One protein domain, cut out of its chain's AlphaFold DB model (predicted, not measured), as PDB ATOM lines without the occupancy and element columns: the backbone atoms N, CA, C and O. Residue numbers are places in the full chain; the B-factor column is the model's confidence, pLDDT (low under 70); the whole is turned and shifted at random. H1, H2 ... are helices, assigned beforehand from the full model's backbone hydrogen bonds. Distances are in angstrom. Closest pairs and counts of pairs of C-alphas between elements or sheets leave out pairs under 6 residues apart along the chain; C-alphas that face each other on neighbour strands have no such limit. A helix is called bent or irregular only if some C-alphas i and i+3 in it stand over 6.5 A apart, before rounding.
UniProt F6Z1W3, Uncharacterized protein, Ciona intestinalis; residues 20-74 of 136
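This is residues 20 to 74 of the 136 residues of an uncharacterized protein of Ciona intestinalis (UniProt F6Z1W3). Three separate helices are strung along one open, loose chain: H1 sticks out at one end of the long axis, H2 sits towards the other end, and H3 points off to the side from between them. After H2 the link of residues 48 to 58 folds back towards the middle before H3 begins, and residues 20 to 30, of which 20 to 28 belong to H1, stand free of the rest. The printed part has 55 residues with three named helices, in the order H1, H2, H3, and no named strand; the class is all helix. The whole is loose, with a radius of gyration of the C-alphas of 13.4 A, and elongated, spanning 42 by 26 by 17 A.

Find C-alpha 20 at (97.950, 114.964, 138.212); from there H1 runs through residues 20 to 28, 12.3 A from first to last C-alpha. Go on past residue 38 to C-alpha 39 at (95.828, 136.750, 117.226), where H2 begins; it takes residues 39 to 47 and is also 12.3 A long from first to last C-alpha. H3 is the longest helix by residues, with residues 59 to 73: look for its first C-alpha at (84.246, 127.140, 119.226) and its last at (93.808, 111.895, 109.505), 20.5 A away.

Begin at H1 and you will find that it touches no helix: H1 and H2 are apart, and H1 and H3 are apart, with no C-alpha of the one within 8 A of the other. By the same test H2 and H3 are apart. Look along the backbones of H1 and H2 and you will find each O i to N i+4 pair within hydrogen-bond range; in H3, 9 of 11 such pairs are. No helix here is bent or irregular.

Compare C-alpha 20 with C-alpha 48 at (93.050, 137.855, 103.196): Asp 20 and Leu 48 have the two C-alphas farthest apart, 42.1 A. The first and last printed C-alphas, of Asp 20 and Leu 74, are 26.3 A apart. Leave out the free residues 20 to 30, and a body of 44 residues remains, spanning 29 by 20 by 15 A with a radius of gyration of 11.0 A. The link from H1 to H2, 10 residues, is short but not tight; the link from H2 to H3, 11 residues, is long. The printed part has no cut; it runs from residue 20 to residue 74 of a full chain of 136 residues. In the B-factor column the mean pLDDT of the printed part is 91.1, and no printed residue is under 70.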
ATOM      1  N   ASP A  20      99.251 114.957 137.531       97.88
ATOM      2  CA  ASP A  20      97.950 114.964 138.212       97.88
ATOM      3  C   ASP A  20      97.113 116.195 137.822       97.88
ATOM      4  O   ASP A  20      95.912 116.088 137.569       97.88
ATOM      5  N   ASP A  21      97.753 117.356 137.670       96.75
ATOM      6  CA  ASP A  21      97.083 118.577 137.213       96.75
ATOM      7  C   ASP A  21      96.608 118.444 135.757       96.75
ATOM      8  O   ASP A  21      95.519 118.904 135.414       96.75
ATOM      9  N   ASN A  22      97.387 117.770 134.899       93.25
ATOM     10  CA  ASN A  22      96.985 117.492 133.517       93.25
ATOM     11  C   ASN A  22      95.800 116.523 133.452       93.25
ATOM     12  O   ASN A  22      94.928 116.685 132.599       93.25
ATOM     13  N   GLU A  23      95.743 115.530 134.342       95.88
ATOM     14  CA  GLU A  23      94.583 114.645 134.444       95.88
ATOM     15  C   GLU A  23      93.327 115.440 134.812       95.88
ATOM     16  O   GLU A  23      92.299 115.304 134.145       95.88
ATOM     17  N   VAL A  24      93.409 116.302 135.831       95.69
ATOM     18  CA  VAL A  24      92.293 117.172 136.230       95.69
ATOM     19  C   VAL A  24      91.877 118.085 135.075       95.69
ATOM     20  O   VAL A  24      90.684 118.183 134.776       95.69
ATOM     21  N   LEU A  25      92.836 118.708 134.384       92.00
ATOM     22  CA  LEU A  25      92.579 119.576 133.233       92.00
ATOM     23  C   LEU A  25      91.848 118.826 132.111       92.00
ATOM     24  O   LEU A  25      90.807 119.279 131.650       92.00
ATOM     25  N   LEU A  26      92.346 117.656 131.705       91.44
ATOM     26  CA  LEU A  26      91.755 116.873 130.615       91.44
ATOM     27  C   LEU A  26      90.379 116.307 130.983       91.44
ATOM     28  O   LEU A  26      89.495 116.233 130.134       91.44
ATOM     29  N   ARG A  27      90.166 115.915 132.246       93.81
ATOM     30  CA  ARG A  27      88.855 115.436 132.720       93.81
ATOM     31  C   ARG A  27      87.824 116.550 132.860       93.81
ATOM     32  O   ARG A  27      86.631 116.266 132.771       93.81
ATOM     33  N   SER A  28      88.272 117.776 133.115       92.62
ATOM     34  CA  SER A  28      87.412 118.961 133.190       92.62
ATOM     35  C   SER A  28      87.219 119.649 131.838       92.62
ATOM     36  O   SER A  28      86.427 120.585 131.751       92.62
ATOM     37  N   GLU A  29      87.898 119.186 130.785       88.00
ATOM     38  CA  GLU A  29      87.797 119.777 129.457       88.00
ATOM     39  C   GLU A  29      86.384 119.604 128.886       88.00
ATOM     40  O   GLU A  29      85.802 118.515 128.858       88.00
ATOM     41  N   GLU A  30      85.821 120.707 128.403       86.94
ATOM     42  CA  GLU A  30      84.553 120.671 127.695       86.94
ATOM     43  C   GLU A  30      84.712 120.012 126.321       86.94
ATOM     44  O   GLU A  30      85.791 119.928 125.736       86.94
ATOM     45  N   LYS A  31      83.591 119.591 125.731       85.12
ATOM     46  CA  LYS A  31      83.573 119.009 124.381       85.12
ATOM     47  C   LYS A  31      84.233 119.914 123.328       85.12
ATOM     48  O   LYS A  31      84.752 119.422 122.323       85.12
ATOM     49  N   ILE A  32      84.157 121.225 123.534       86.00
ATOM     50  CA  ILE A  32      84.776 122.235 122.688       86.00
ATOM     51  C   ILE A  32      85.934 122.836 123.475       86.00
ATOM     52  O   ILE A  32      85.734 123.631 124.385       86.00
ATOM     53  N   SER A  33      87.149 122.436 123.107       77.19
ATOM     54  CA  SER A  33      88.360 122.946 123.739       77.19
ATOM     55  C   SER A  33      88.500 124.447 123.485       77.19
ATOM     56  O   SER A  33      88.466 124.909 122.337       77.19
ATOM     57  N   HIS A  34      88.688 125.210 124.558       78.94
ATOM     58  CA  HIS A  34      88.965 126.637 124.494       78.94
ATOM     59  C   HIS A  34      90.475 126.862 124.545       78.94
ATOM     60  O   HIS A  34      91.106 126.743 125.590       78.94
ATOM     61  N   ARG A  35      91.055 127.208 123.394       83.25
ATOM     62  CA  ARG A  35      92.471 127.569 123.262       83.25
ATOM     63  C   ARG A  35      92.566 129.016 122.815       83.25
ATOM     64  O   ARG A  35      91.786 129.441 121.963       83.25
ATOM     65  N   GLU A  36      93.502 129.771 123.378       83.06
ATOM     66  CA  GLU A  36      93.751 131.134 122.912       83.06
ATOM     67  C   GLU A  36      94.389 131.077 121.514       83.06
ATOM     68  O   GLU A  36      95.436 130.445 121.341       83.06
ATOM     69  N   PRO A  37      93.754 131.666 120.484       83.19
ATOM     70  CA  PRO A  37      94.311 131.639 119.148       83.19
ATOM     71  C   PRO A  37      95.463 132.639 119.030       83.19
ATOM     72  O   PRO A  37      95.499 133.671 119.698       83.19
ATOM     73  N   VAL A  38      96.383 132.373 118.104       87.81
ATOM     74  CA  VAL A  38      97.458 133.315 117.779       87.81
ATOM     75  C   VAL A  38      96.864 134.498 117.008       87.81
ATOM     76  O   VAL A  38      96.619 134.408 115.802       87.81
ATOM     77  N   GLU A  39      96.617 135.606 117.710       89.44
ATOM     78  CA  GLU A  39      95.828 136.750 117.226       89.44
ATOM     79  C   GLU A  39      96.334 137.329 115.898       89.44
ATOM     80  O   GLU A  39      95.537 137.627 115.003       89.44
ATOM     81  N   PHE A  40      97.654 137.422 115.722       92.56
ATOM     82  CA  PHE A  40      98.257 137.882 114.471       92.56
ATOM     83  C   PHE A  40      97.868 137.000 113.273       92.56
ATOM     84  O   PHE A  40      97.489 137.519 112.223       92.56
ATOM     85  N   VAL A  41      97.901 135.670 113.428       91.88
ATOM     86  CA  VAL A  41      97.568 134.729 112.343       91.88
ATOM     87  C   VAL A  41      96.086 134.817 111.995       91.88
ATOM     88  O   VAL A  41      95.729 134.856 110.816       91.88
ATOM     89  N   VAL A  42      95.226 134.890 113.015       92.75
ATOM     90  CA  VAL A  42      93.781 135.070 112.827       92.75
ATOM     91  C   VAL A  42      93.501 136.365 112.072       92.75
ATOM     92  O   VAL A  42      92.759 136.357 111.091       92.75
ATOM     93  N   SER A  43      94.120 137.468 112.493       94.75
ATOM     94  CA  SER A  43      93.927 138.786 111.884       94.75
ATOM     95  C   SER A  43      94.386 138.805 110.427       94.75
ATOM     96  O   SER A  43      93.627 139.221 109.553       94.75
ATOM     97  N   ALA A  44      95.577 138.273 110.137       96.19
ATOM     98  CA  ALA A  44      96.098 138.179 108.777       96.19
ATOM     99  C   ALA A  44      95.188 137.344 107.859       96.19
ATOM    100  O   ALA A  44      94.868 137.770 106.752       96.19
ATOM    101  N   ARG A  45      94.705 136.182 108.324       95.44
ATOM    102  CA  ARG A  45      93.807 135.319 107.532       95.44
ATOM    103  C   ARG A  45      92.459 135.981 107.256       95.44
ATOM    104  O   ARG A  45      91.984 135.899 106.128       95.44
ATOM    105  N   LYS A  46      91.886 136.700 108.232       94.56
ATOM    106  CA  LYS A  46      90.650 137.481 108.029       94.56
ATOM    107  C   LYS A  46      90.827 138.559 106.966       94.56
ATOM    108  O   LYS A  46      89.972 138.682 106.096       94.56
ATOM    109  N   LEU A  47      91.935 139.303 107.011       97.12
ATOM    110  CA  LEU A  47      92.239 140.343 106.021       97.12
ATOM    111  C   LEU A  47      92.369 139.775 104.602       97.12
ATOM    112  O   LEU A  47      91.950 140.417 103.645       97.12
ATOM    113  N   LEU A  48      92.907 138.561 104.472       96.94
ATOM    114  CA  LEU A  48      93.050 137.855 103.196       96.94
ATOM    115  C   LEU A  48      91.772 137.122 102.748       96.94
ATOM    116  O   LEU A  48      91.761 136.527 101.672       96.94
ATOM    117  N   GLY A  49      90.707 137.123 103.557       96.00
ATOM    118  CA  GLY A  49      89.494 136.347 103.286       96.00
ATOM    119  C   GLY A  49      89.711 134.829 103.328       96.00
ATOM    120  O   GLY A  49      88.974 134.080 102.692       96.00
ATOM    121  N   TRP A  50      90.740 134.361 104.036       95.25
ATOM    122  CA  TRP A  50      91.074 132.943 104.166       95.25
ATOM    123  C   TRP A  50      90.402 132.313 105.386       95.25
ATOM    124  O   TRP A  50      90.139 132.977 106.389       95.25
ATOM    125  N   SER A  51      90.193 130.993 105.338       91.44
ATOM    126  CA  SER A  51      89.767 130.233 106.517       91.44
ATOM    127  C   SER A  51      90.812 130.337 107.631       91.44
ATOM    128  O   SER A  51      92.008 130.171 107.368       91.44
ATOM    129  N   ILE A  52      90.372 130.523 108.876       92.50
ATOM    130  CA  ILE A  52      91.260 130.567 110.044       92.50
ATOM    131  C   ILE A  52      91.959 129.225 110.263       92.50
ATOM    132  O   ILE A  52      93.146 129.217 110.576       92.50
ATOM    133  N   GLY A  53      91.281 128.109 109.996       90.12
ATOM    134  CA  GLY A  53      91.860 126.773 109.948       90.12
ATOM    135  C   GLY A  53      92.007 126.121 111.321       90.12
ATOM    136  O   GLY A  53      92.118 126.775 112.354       90.12
ATOM    137  N   LEU A  54      92.094 124.791 111.311       90.31
ATOM    138  CA  LEU A  54      92.001 123.939 112.501       90.31
ATOM    139  C   LEU A  54      92.899 124.326 113.700       90.31
ATOM    140  O   LEU A  54      92.446 124.172 114.837       90.31
ATOM    141  N   PRO A  55      94.153 124.794 113.520       88.81
ATOM    142  CA  PRO A  55      94.995 125.160 114.658       88.81
ATOM    143  C   PRO A  55      94.524 126.417 115.395       88.81
ATOM    144  O   PRO A  55      94.757 126.518 116.596       88.81
ATOM    145  N   PHE A  56      93.877 127.348 114.687       90.25
ATOM    146  CA  PHE A  56      93.565 128.693 115.183       90.25
ATOM    147  C   PHE A  56      92.061 128.962 115.299       90.25
ATOM    148  O   PHE A  56      91.669 129.944 115.924       90.25
ATOM    149  N   ASP A  57      91.224 128.116 114.697       89.44
ATOM    150  CA  ASP A  57      89.784 128.138 114.918       89.44
ATOM    151  C   ASP A  57      89.462 127.758 116.366       89.44
ATOM    152  O   ASP A  57      90.151 126.949 116.998       89.44
ATOM    153  N   VAL A  58      88.360 128.313 116.868       88.12
ATOM    154  CA  VAL A  58      87.812 128.050 118.204       88.12
ATOM    155  C   VAL A  58      86.303 127.827 118.115       88.12
ATOM    156  O   VAL A  58      85.673 128.159 117.111       88.12
ATOM    157  N   GLY A  59      85.699 127.276 119.167       89.06
ATOM    158  CA  GLY A  59      84.246 127.140 119.226       89.06
ATOM    159  C   GLY A  59      83.687 126.077 118.272       89.06
ATOM    160  O   GLY A  59      84.324 125.070 117.955       89.06
ATOM    161  N   GLU A  60      82.467 126.319 117.799       91.00
ATOM    162  CA  GLU A  60      81.738 125.409 116.908       91.00
ATOM    163  C   GLU A  60      82.403 125.229 115.538       91.00
ATOM    164  O   GLU A  60      82.359 124.134 114.974       91.00
ATOM    165  N   ASP A  61      83.047 126.266 114.998       89.56
ATOM    166  CA  ASP A  61      83.710 126.184 113.691       89.56
ATOM    167  C   ASP A  61      84.927 125.255 113.749       89.56
ATOM    168  O   ASP A  61      85.083 124.371 112.898       89.56
ATOM    169  N   TRP A  62      85.709 125.350 114.830       91.50
ATOM    170  CA  TRP A  62      86.749 124.371 115.135       91.50
ATOM    171  C   TRP A  62      86.175 122.963 115.266       91.50
ATOM    172  O   TRP A  62      86.709 122.032 114.663       91.50
ATOM    173  N   TYR A  63      85.088 122.789 116.024       92.25
ATOM    174  CA  TYR A  63      84.521 121.465 116.283       92.25
ATOM    175  C   TYR A  63      84.031 120.791 114.994       92.25
ATOM    176  O   TYR A  63      84.330 119.617 114.748       92.25
ATOM    177  N   LYS A  64      83.339 121.542 114.126       92.44
ATOM    178  CA  LYS A  64      82.894 121.072 112.806       92.44
ATOM    179  C   LYS A  64      84.077 120.647 111.942       92.44
ATOM    180  O   LYS A  64      84.074 119.527 111.425       92.44
ATOM    181  N   LEU A  65      85.102 121.495 111.827       92.94
ATOM    182  CA  LEU A  65      86.292 121.191 111.032       92.94
ATOM    183  C   LEU A  65      87.059 119.989 111.605       92.94
ATOM    184  O   LEU A  65      87.402 119.066 110.865       92.94
ATOM    185  N   ARG A  66      87.265 119.940 112.929       92.81
ATOM    186  CA  ARG A  66      87.964 118.846 113.620       92.81
ATOM    187  C   ARG A  66      87.270 117.512 113.403       92.81
ATOM    188  O   ARG A  66      87.940 116.511 113.148       92.81
ATOM    189  N   LYS A  67      85.938 117.494 113.481       93.00
ATOM    190  CA  LYS A  67      85.142 116.280 113.280       93.00
ATOM    191  C   LYS A  67      85.338 115.698 111.885       93.00
ATOM    192  O   LYS A  67      85.392 114.479 111.773       93.00
ATOM    193  N   VAL A  68      85.458 116.532 110.852       94.12
ATOM    194  CA  VAL A  68      85.723 116.081 109.476       94.12
ATOM    195  C   VAL A  68      87.177 115.635 109.330       94.12
ATOM    196  O   VAL A  68      87.428 114.496 108.949       94.12
ATOM    197  N   VAL A  69      88.139 116.482 109.713       93.12
ATOM    198  CA  VAL A  69      89.579 116.197 109.568       93.12
ATOM    199  C   VAL A  69      89.975 114.907 110.291       93.12
ATOM    200  O   VAL A  69      90.661 114.067 109.714       93.12
ATOM    201  N   ASN A  70      89.480 114.663 111.509       93.38
ATOM    202  CA  ASN A  70      89.776 113.428 112.244       93.38
ATOM    203  C   ASN A  70      89.385 112.161 111.468       93.38
ATOM    204  O   ASN A  70      90.035 111.129 111.629       93.38
ATOM    205  N   GLN A  71      88.351 112.218 110.621       92.56
ATOM    206  CA  GLN A  71      87.930 111.066 109.823       92.56
ATOM    207  C   GLN A  71      88.931 110.697 108.732       92.56
ATOM    208  O   GLN A  71      88.951 109.536 108.337       92.56
ATOM    209  N   HIS A  72      89.740 111.653 108.281       90.50
ATOM    210  CA  HIS A  72      90.734 111.466 107.228       90.50
ATOM    211  C   HIS A  72      92.162 111.352 107.771       90.50
ATOM    212  O   HIS A  72      93.007 110.779 107.108       90.50
ATOM    213  N   PHE A  73      92.442 111.864 108.970       90.44
ATOM    214  CA  PHE A  73      93.808 111.895 109.505       90.44
ATOM    215  C   PHE A  73      94.038 110.911 110.656       90.44
ATOM    216  O   PHE A  73      95.123 110.356 110.766       90.44
ATOM    217  N   LEU A  74      93.042 110.692 111.524       91.12
ATOM    218  CA  LEU A  74      93.238 109.987 112.802       91.12
ATOM    219  C   LEU A  74      92.447 108.678 112.923       91.12
ATOM    220  O   LEU A  74      92.538 107.995 113.941       91.12
TER     221      LEU A  74